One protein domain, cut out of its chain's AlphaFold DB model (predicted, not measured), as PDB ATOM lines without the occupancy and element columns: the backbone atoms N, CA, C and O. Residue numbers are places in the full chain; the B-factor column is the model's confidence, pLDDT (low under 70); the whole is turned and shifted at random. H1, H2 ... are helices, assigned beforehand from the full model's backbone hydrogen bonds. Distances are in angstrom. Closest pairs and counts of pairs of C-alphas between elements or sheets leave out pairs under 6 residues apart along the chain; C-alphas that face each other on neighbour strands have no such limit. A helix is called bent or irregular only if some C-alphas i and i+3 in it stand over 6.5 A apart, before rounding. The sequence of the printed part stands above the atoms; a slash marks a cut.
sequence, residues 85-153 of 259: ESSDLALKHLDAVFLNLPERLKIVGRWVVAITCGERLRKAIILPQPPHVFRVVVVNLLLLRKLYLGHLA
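What this domain is: This is residues 85 to 153 of the 259 residues of an uncharacterized protein of fungal sp. No.11243 (UniProt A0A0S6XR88). Three shorter helices, H1, H2 and H3, make a loose triangle, with H1 and H2 set like the sides of a V and the short H3 across its open end. From beside the last part of H2 the long helix H4 leads away from the triangle as an arm, and its residues 146 to 151 stick out free. The printed part has 69 residues with four named helices in the order H1, H2, H3, H4 and no named strand, and its class is all helix. It is loose, with a radius of gyration of the C-alphas of 13.8 A, and elongated, spanning 44 by 28 by 19 A.

How they stand to each other: Begin at H1, residues 85 to 97, and go on to H2, residues 103 to 116: the two are close but not clearly touching, at a steep tilt of 64 degrees, opposite ways. Look at Leu 94 and Arg 110 for their closest C-alphas, 6.9 A apart. Next comes H3, residues 118 to 124, close but not clearly touching H2; their closest C-alphas, those of Ala 114 and Arg 122, are 5.8 A apart. H2 and H3 are only just about perpendicular, at 72 degrees. H3 is also close to but not clearly touching H1, at a steep tilt of 51 degrees, opposite ways, with the closest C-alphas, Ser 87 and Ala 124, 7.8 A apart. Last comes H4, residues 132 to 151, close but not clearly touching H2, where the C-alphas of Ile 115 and Arg 135 are the closest at 6.5 A. H2 and H4 run the same way at a steep tilt of 69 degrees, only just short of about perpendicular. H4 is apart from both H1 and H3. In H1, H3 and H4 every pair of backbone O i and N i+4 is within hydrogen-bond range; in H2, 8 of 10 are.

Where its parts are: Find C-alpha 85 at (279.620, 272.272, 414.204); from there H1 runs 18.5 A to C-alpha 97. H2 runs 20.3 A from C-alpha 103 at (265.747, 282.122, 399.635) to C-alpha 116. H3 is neither bent nor irregular, but only just: C-alphas 118 and 121 are 6.0 A apart. H4 covers 28.7 A and ends at C-alpha 151, at (235.157, 270.519, 415.677).

The domain as a whole: Compare Glu 85 with Leu 152: their C-alphas, the two farthest apart, are 44.8 A from each other. The links H1 to H2 and H2 to H3 are tight, H3 to H4 is short, and no link is long. The printed part has no cut. The mean pLDDT of the printed part is 90.4, and no printed residue is under 70.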
ATOM      1  N   GLU A  85     279.627 273.353 415.185       89.06
ATOM      2  CA  GLU A  85     279.620 272.272 414.204       89.06
ATOM      3  C   GLU A  85     278.215 271.681 414.062       89.06
ATOM      4  O   GLU A  85     277.728 271.454 412.954       89.06
ATOM      5  N   SER A  86     277.523 271.501 415.193       85.62
ATOM      6  CA  SER A  86     276.120 271.083 415.211       85.62
ATOM      7  C   SER A  86     275.213 272.127 414.553       85.62
ATOM      8  O   SER A  86     274.287 271.767 413.824       85.62
ATOM      9  N   SER A  87     275.513 273.414 414.752       89.75
ATOM     10  CA  SER A  87     274.790 274.515 414.113       89.75
ATOM     11  C   SER A  87     274.938 274.505 412.589       89.75
ATOM     12  O   SER A  87     273.930 274.569 411.883       89.75
ATOM     13  N   ASP A  88     276.160 274.356 412.064       91.81
ATOM     14  CA  ASP A  88     276.401 274.315 410.612       91.81
ATOM     15  C   ASP A  88     275.691 273.120 409.955       91.81
ATOM     16  O   ASP A  88     275.019 273.263 408.929       91.81
ATOM     17  N   LEU A  89     275.749 271.947 410.596       91.69
ATOM     18  CA  LEU A  89     275.015 270.770 410.137       91.69
ATOM     19  C   LEU A  89     273.497 271.005 410.140       91.69
ATOM     20  O   LEU A  89     272.820 270.668 409.165       91.69
ATOM     21  N   ALA A  90     272.957 271.608 411.203       89.88
ATOM     22  CA  ALA A  90     271.536 271.923 411.299       89.88
ATOM     23  C   ALA A  90     271.100 272.908 410.203       89.88
ATOM     24  O   ALA A  90     270.073 272.692 409.561       89.88
ATOM     25  N   LEU A  91     271.882 273.954 409.930       90.69
ATOM     26  CA  LEU A  91     271.577 274.929 408.881       90.69
ATOM     27  C   LEU A  91     271.586 274.294 407.486       90.69
ATOM     28  O   LEU A  91     270.629 274.485 406.732       90.69
ATOM     29  N   LYS A  92     272.594 273.471 407.172       91.44
ATOM     30  CA  LYS A  92     272.656 272.714 405.909       91.44
ATOM     31  C   LYS A  92     271.477 271.758 405.754       91.44
ATOM     32  O   LYS A  92     270.914 271.638 404.667       91.44
ATOM     33  N   HIS A  93     271.068 271.104 406.842       91.12
ATOM     34  CA  HIS A  93     269.883 270.253 406.839       91.12
ATOM     35  C   HIS A  93     268.610 271.058 406.541       91.12
ATOM     36  O   HIS A  93     267.824 270.668 405.677       91.12
ATOM     37  N   LEU A  94     268.426 272.216 407.183       91.19
ATOM     38  CA  LEU A  94     267.285 273.098 406.915       91.19
ATOM     39  C   LEU A  94     267.272 273.612 405.474       91.19
ATOM     40  O   LEU A  94     266.202 273.704 404.872       91.19
ATOM     41  N   ASP A  95     268.436 273.882 404.891       89.75
ATOM     42  CA  ASP A  95     268.537 274.274 403.484       89.75
ATOM     43  C   ASP A  95     268.132 273.149 402.527       89.75
ATOM     44  O   ASP A  95     267.510 273.419 401.496       89.75
ATOM     45  N   ALA A  96     268.412 271.892 402.882       89.12
ATOM     46  CA  ALA A  96     267.962 270.726 402.126       89.12
ATOM     47  C   ALA A  96     266.445 270.485 402.259       89.12
ATOM     48  O   ALA A  96     265.784 270.161 401.267       89.12
ATOM     49  N   VAL A  97     265.881 270.677 403.458       89.44
ATOM     50  CA  VAL A  97     264.432 270.571 403.717       89.44
ATOM     51  C   VAL A  97     263.666 271.654 402.956       89.44
ATOM     52  O   VAL A  97     262.663 271.375 402.299       89.44
ATOM     53  N   PHE A  98     264.163 272.889 402.989       89.50
ATOM     54  CA  PHE A  98     263.557 274.034 402.311       89.50
ATOM     55  C   PHE A  98     264.134 274.273 400.913       89.50
ATOM     56  O   PHE A  98     264.055 275.387 400.390       89.50
ATOM     57  N   LEU A  99     264.673 273.231 400.270       86.56
ATOM     58  CA  LEU A  99     265.246 273.334 398.930       86.56
ATOM     59  C   LEU A  99     264.225 273.899 397.932       86.56
ATOM     60  O   LEU A  99     264.556 274.752 397.113       86.56
ATOM     61  N   ASN A 100     262.961 273.497 398.031       84.44
ATOM     62  CA  ASN A 100     261.902 273.958 397.127       84.44
ATOM     63  C   ASN A 100     261.334 275.342 397.474       84.44
ATOM     64  O   ASN A 100     260.360 275.762 396.859       84.44
ATOM     65  N   LEU A 101     261.903 276.054 398.449       86.00
ATOM     66  CA  LEU A 101     261.503 277.418 398.771       86.00
ATOM     67  C   LEU A 101     262.520 278.436 398.222       86.00
ATOM     68  O   LEU A 101     263.731 278.215 398.307       86.00
ATOM     69  N   PRO A 102     262.045 279.583 397.703       86.50
ATOM     70  CA  PRO A 102     262.881 280.754 397.460       86.50
ATOM     71  C   PRO A 102     263.645 281.188 398.716       86.50
ATOM     72  O   PRO A 102     263.140 281.063 399.831       86.50
ATOM     73  N   GLU A 103     264.819 281.795 398.540       85.50
ATOM     74  CA  GLU A 103     265.747 282.122 399.635       85.50
ATOM     75  C   GLU A 103     265.111 282.952 400.765       85.50
ATOM     76  O   GLU A 103     265.280 282.657 401.945       85.50
ATOM     77  N   ARG A 104     264.274 283.938 400.416       87.19
ATOM     78  CA  ARG A 104     263.557 284.765 401.404       87.19
ATOM     79  C   ARG A 104     262.579 283.950 402.259       87.19
ATOM     80  O   ARG A 104     262.403 284.246 403.437       87.19
ATOM     81  N   LEU A 105     261.958 282.919 401.682       89.38
ATOM     82  CA  LEU A 105     261.016 282.044 402.387       89.38
ATOM     83  C   LEU A 105     261.725 280.991 403.245       89.38
ATOM     84  O   LEU A 105     261.146 280.534 404.231       89.38
ATOM     85  N   LYS A 106     262.989 280.658 402.955       89.44
ATOM     86  CA  LYS A 106     263.783 279.776 403.823       89.44
ATOM     87  C   LYS A 106     263.986 280.371 405.212       89.44
ATOM     88  O   LYS A 106     263.921 279.638 406.191       89.44
ATOM     89  N   ILE A 107     264.159 281.692 405.318       89.31
ATOM     90  CA  ILE A 107     264.266 282.390 406.612       89.31
ATOM     91  C   ILE A 107     263.013 282.140 407.460       89.31
ATOM     92  O   ILE A 107     263.116 281.783 408.633       89.31
ATOM     93  N   VAL A 108     261.832 282.248 406.844       90.88
ATOM     94  CA  VAL A 108     260.551 281.960 407.503       90.88
ATOM     95  C   VAL A 108     260.479 280.491 407.926       90.88
ATOM     96  O   VAL A 108     260.107 280.202 409.061       90.88
ATOM     97  N   GLY A 109     260.900 279.565 407.059       90.12
ATOM     98  CA  GLY A 109     261.000 278.140 407.390       90.12
ATOM     99  C   GLY A 109     261.897 277.873 408.604       90.12
ATOM    100  O   GLY A 109     261.496 277.164 409.527       90.12
ATOM    101  N   ARG A 110     263.072 278.512 408.668       91.25
ATOM    102  CA  ARG A 110     263.992 278.429 409.816       91.25
ATOM    103  C   ARG A 110     263.354 278.966 411.100       91.25
ATOM    104  O   ARG A 110     263.534 278.364 412.155       91.25
ATOM    105  N   TRP A 111     262.579 280.052 411.033       92.00
ATOM    106  CA  TRP A 111     261.832 280.559 412.193       92.00
ATOM    107  C   TRP A 111     260.751 279.595 412.667       92.00
ATOM    108  O   TRP A 111     260.608 279.406 413.873       92.00
ATOM    109  N   VAL A 112     260.014 278.970 411.744       91.12
ATOM    110  CA  VAL A 112     259.027 277.940 412.092       91.12
ATOM    111  C   VAL A 112     259.715 276.789 412.823       91.12
ATOM    112  O   VAL A 112     259.277 276.435 413.914       91.12
ATOM    113  N   VAL A 113     260.839 276.286 412.301       91.25
ATOM    114  CA  VAL A 113     261.601 275.214 412.962       91.25
ATOM    115  C   VAL A 113     262.114 275.642 414.340       91.25
ATOM    116  O   VAL A 113     261.981 274.896 415.308       91.25
ATOM    117  N   ALA A 114     262.628 276.867 414.472       91.56
ATOM    118  CA  ALA A 114     263.078 277.401 415.757       91.56
ATOM    119  C   ALA A 114     261.955 277.468 416.811       91.56
ATOM    120  O   ALA A 114     262.233 277.363 418.005       91.56
ATOM    121  N   ILE A 115     260.698 277.650 416.388       90.94
ATOM    122  CA  ILE A 115     259.526 277.618 417.276       90.94
ATOM    123  C   ILE A 115     259.158 276.172 417.625       90.94
ATOM    124  O   ILE A 115     258.864 275.885 418.788       90.94
ATOM    125  N   THR A 116     259.163 275.266 416.643       88.19
ATOM    126  CA  THR A 116     258.681 273.891 416.830       88.19
ATOM    127  C   THR A 116     259.642 273.024 417.634       88.19
ATOM    128  O   THR A 116     259.169 272.271 418.480       88.19
ATOM    129  N   CYS A 117     260.957 273.175 417.431       86.00
ATOM    130  CA  CYS A 117     262.016 272.421 418.118       86.00
ATOM    131  C   CYS A 117     262.164 272.751 419.613       86.00
ATOM    132  O   CYS A 117     262.919 272.091 420.319       86.00
ATOM    133  N   GLY A 118     261.475 273.780 420.112       84.75
ATOM    134  CA  GLY A 118     261.576 274.192 421.508       84.75
ATOM    135  C   GLY A 118     262.864 274.952 421.836       84.75
ATOM    136  O   GLY A 118     263.765 275.133 421.018       84.75
ATOM    137  N   GLU A 119     262.933 275.472 423.060       86.44
ATOM    138  CA  GLU A 119     263.976 276.426 423.441       86.44
ATOM    139  C   GLU A 119     265.349 275.779 423.644       86.44
ATOM    140  O   GLU A 119     266.359 276.353 423.229       86.44
ATOM    141  N   ARG A 120     265.389 274.596 424.267       87.00
ATOM    142  CA  ARG A 120     266.631 273.896 424.609       87.00
ATOM    143  C   ARG A 120     267.388 273.472 423.353       87.00
ATOM    144  O   ARG A 120     268.527 273.894 423.168       87.00
ATOM    145  N   LEU A 121     266.720 272.753 422.446       87.62
ATOM    146  CA  LEU A 121     267.311 272.346 421.173       87.62
ATOM    147  C   LEU A 121     267.729 273.562 420.342       87.62
ATOM    148  O   LEU A 121     268.868 273.603 419.893       87.62
ATOM    149  N   ARG A 122     266.879 274.596 420.221       91.00
ATOM    150  CA  ARG A 122     267.222 275.841 419.507       91.00
ATOM    151  C   ARG A 122     268.519 276.472 420.025       91.00
ATOM    152  O   ARG A 122     269.331 276.921 419.220       91.00
ATOM    153  N   LYS A 123     268.708 276.523 421.349       90.44
ATOM    154  CA  LYS A 123     269.936 277.041 421.973       90.44
ATOM    155  C   LYS A 123     271.143 276.143 421.680       90.44
ATOM    156  O   LYS A 123     272.208 276.672 421.377       90.44
ATOM    157  N   ALA A 124     270.977 274.821 421.712       88.56
ATOM    158  CA  ALA A 124     272.053 273.865 421.441       88.56
ATOM    159  C   ALA A 124     272.584 273.944 419.996       88.56
ATOM    160  O   ALA A 124     273.792 273.905 419.776       88.56
ATOM    161  N   ILE A 125     271.697 274.144 419.018       89.81
ATOM    162  CA  ILE A 125     272.065 274.310 417.598       89.81
ATOM    163  C   ILE A 125     272.275 275.777 417.191       89.81
ATOM    164  O   ILE A 125     272.434 276.073 416.008       89.81
ATOM    165  N   ILE A 126     272.264 276.708 418.153       92.00
ATOM    166  CA  ILE A 126     272.539 278.140 417.948       92.00
ATOM    167  C   ILE A 126     271.605 278.750 416.878       92.00
ATOM    168  O   ILE A 126     271.987 279.601 416.077       92.00
ATOM    169  N   LEU A 127     270.338 278.318 416.844       89.56
ATOM    170  CA  LEU A 127     269.371 278.893 415.910       89.56
ATOM    171  C   LEU A 127     268.900 280.276 416.401       89.56
ATOM    172  O   LEU A 127     268.567 280.437 417.590       89.56
ATOM    173  N   PRO A 128     268.807 281.275 415.499       88.62
ATOM    174  CA  PRO A 128     268.402 282.621 415.872       88.62
ATOM    175  C   PRO A 128     266.992 282.607 416.455       88.62
ATOM    176  O   PRO A 128     266.109 281.870 416.007       88.62
ATOM    177  N   GLN A 129     266.778 283.431 417.477       89.94
ATOM    178  CA  GLN A 129     265.462 283.564 418.075       89.94
ATOM    179  C   GLN A 129     264.520 284.260 417.080       89.94
ATOM    180  O   GLN A 129     264.841 285.348 416.598       89.94
ATOM    181  N   PRO A 130     263.361 283.660 416.763       91.88
ATOM    182  CA  PRO A 130     262.397 284.282 415.871       91.88
ATOM    183  C   PRO A 130     261.725 285.484 416.557       91.88
ATOM    184  O   PRO A 130     261.608 285.501 417.791       91.88
ATOM    185  N   PRO A 131     261.230 286.473 415.788       94.06
ATOM    186  CA  PRO A 131     260.497 287.607 416.341       94.06
ATOM    187  C   PRO A 131     259.322 287.155 417.220       94.06
ATOM    188  O   PRO A 131     258.577 286.245 416.851       94.06
ATOM    189  N   HIS A 132     259.117 287.817 418.364       92.94
ATOM    190  CA  HIS A 132     258.066 287.443 419.320       92.94
ATOM    191  C   HIS A 132     256.676 287.403 418.671       92.94
ATOM    192  O   HIS A 132     255.937 286.435 418.838       92.94
ATOM    193  N   VAL A 133     256.355 288.414 417.860       94.38
ATOM    194  CA  VAL A 133     255.089 288.489 417.117       94.38
ATOM    195  C   VAL A 133     254.907 287.268 416.212       94.38
ATOM    196  O   VAL A 133     253.837 286.667 416.200       94.38
ATOM    197  N   PHE A 134     255.964 286.841 415.517       93.94
ATOM    198  CA  PHE A 134     255.910 285.672 414.640       93.94
ATOM    199  C   PHE A 134     255.636 284.385 415.430       93.94
ATOM    200  O   PHE A 134     254.790 283.586 415.033       93.94
ATOM    201  N   ARG A 135     256.278 284.214 416.596       93.00
ATOM    202  CA  ARG A 135     255.995 283.095 417.508       93.00
ATOM    203  C   ARG A 135     254.530 283.070 417.934       93.00
ATOM    204  O   ARG A 135     253.909 282.012 417.867       93.00
ATOM    205  N   VAL A 136     253.982 284.212 418.349       94.25
ATOM    206  CA  VAL A 136     252.573 284.321 418.759       94.25
ATOM    207  C   VAL A 136     251.650 283.929 417.607       94.25
ATOM    208  O   VAL A 136     250.749 283.118 417.811       94.25
ATOM    209  N   VAL A 137     251.895 284.427 416.394       95.25
ATOM    210  CA  VAL A 137     251.080 284.105 415.212       95.25
ATOM    211  C   VAL A 137     251.104 282.608 414.901       95.25
ATOM    212  O   VAL A 137     250.045 282.005 414.757       95.25
ATOM    213  N   VAL A 138     252.286 281.989 414.839       93.19
ATOM    214  CA  VAL A 138     252.418 280.557 414.518       93.19
ATOM    215  C   VAL A 138     251.740 279.685 415.574       93.19
ATOM    216  O   VAL A 138     251.002 278.768 415.222       93.19
ATOM    217  N   VAL A 139     251.940 279.981 416.862       91.94
ATOM    218  CA  VAL A 139     251.306 279.224 417.952       91.94
ATOM    219  C   VAL A 139     249.783 279.348 417.890       91.94
ATOM    220  O   VAL A 139     249.095 278.333 417.966       91.94
ATOM    221  N   ASN A 140     249.252 280.557 417.680       94.62
ATOM    222  CA  ASN A 140     247.809 280.756 417.532       94.62
ATOM    223  C   ASN A 140     247.254 280.052 416.289       94.62
ATOM    224  O   ASN A 140     246.189 279.452 416.366       94.62
ATOM    225  N   LEU A 141     247.972 280.058 415.164       95.19
ATOM    226  CA  LEU A 141     247.558 279.345 413.954       95.19
ATOM    227  C   LEU A 141     247.480 277.830 414.180       95.19
ATOM    228  O   LEU A 141     246.528 277.192 413.734       95.19
ATOM    229  N   LEU A 142     248.446 277.250 414.896       93.12
ATOM    230  CA  LEU A 142     248.419 275.830 415.258       93.12
ATOM    231  C   LEU A 142     247.255 275.512 416.207       93.12
ATOM    232  O   LEU A 142     246.603 274.483 416.046       93.12
ATOM    233  N   LEU A 143     246.942 276.414 417.137       92.94
ATOM    234  CA  LEU A 143     245.813 276.275 418.062       92.94
ATOM    235  C   LEU A 143     244.464 276.393 417.330       92.94
ATOM    236  O   LEU A 143     243.567 275.580 417.537       92.94
ATOM    237  N   LEU A 144     244.343 277.331 416.391       95.06
ATOM    238  CA  LEU A 144     243.181 277.449 415.510       95.06
ATOM    239  C   LEU A 144     243.012 276.205 414.633       95.06
ATOM    240  O   LEU A 144     241.904 275.689 414.515       95.06
ATOM    241  N   ARG A 145     244.105 275.672 414.068       94.50
ATOM    242  CA  ARG A 145     244.086 274.394 413.339       94.50
ATOM    243  C   ARG A 145     243.603 273.261 414.242       94.50
ATOM    244  O   ARG A 145     242.784 272.465 413.800       94.50
ATOM    245  N   LYS A 146     244.087 273.193 415.483       92.56
ATOM    246  CA  LYS A 146     243.677 272.189 416.473       92.56
ATOM    247  C   LYS A 146     242.160 272.216 416.694       92.56
ATOM    248  O   LYS A 146     241.513 271.177 416.597       92.56
ATOM    249  N   LEU A 147     241.594 273.404 416.913       92.31
ATOM    250  CA  LEU A 147     240.149 273.598 417.086       92.31
ATOM    251  C   LEU A 147     239.363 273.258 415.815       92.31
ATOM    252  O   LEU A 147     238.338 272.584 415.882       92.31
ATOM    253  N   TYR A 148     239.865 273.676 414.653       93.62
ATOM    254  CA  TYR A 148     239.256 273.358 413.365       93.62
ATOM    255  C   TYR A 148     239.205 271.844 413.126       93.62
ATOM    256  O   TYR A 148     238.153 271.311 412.783       93.62
ATOM    257  N   LEU A 149     240.314 271.135 413.351       90.94
ATOM    258  CA  LEU A 149     240.377 269.684 413.178       90.94
ATOM    259  C   LEU A 149     239.493 268.932 414.177       90.94
ATOM    260  O   LEU A 149     238.928 267.908 413.811       90.94
ATOM    261  N   GLY A 150     239.354 269.435 415.406       89.12
ATOM    262  CA  GLY A 150     238.523 268.802 416.430       89.12
ATOM    263  C   GLY A 150     237.015 269.004 416.242       89.12
ATOM    264  O   GLY A 150     236.245 268.118 416.598       89.12
ATOM    265  N   HIS A 151     236.583 270.150 415.701       89.62
ATOM    266  CA  HIS A 151     235.157 270.519 415.677       89.62
ATOM    267  C   HIS A 151     234.546 270.668 414.281       89.62
ATOM    268  O   HIS A 151     233.331 270.553 414.143       89.62
ATOM    269  N   LEU A 152     235.350 270.961 413.256       91.50
ATOM    270  CA  LEU A 152     234.859 271.324 411.921       91.50
ATOM    271  C   LEU A 152     235.336 270.373 410.818       91.50
ATOM    272  O   LEU A 152     234.716 270.317 409.757       91.50
ATOM    273  N   ALA A 153     236.427 269.638 411.034       87.44
ATOM    274  CA  ALA A 153     236.912 268.677 410.057       87.44
ATOM    275  C   ALA A 153     236.083 267.387 410.090       87.44
ATOM    276  O   ALA A 153     235.857 266.787 411.137       87.44
TER     277      ALA A 153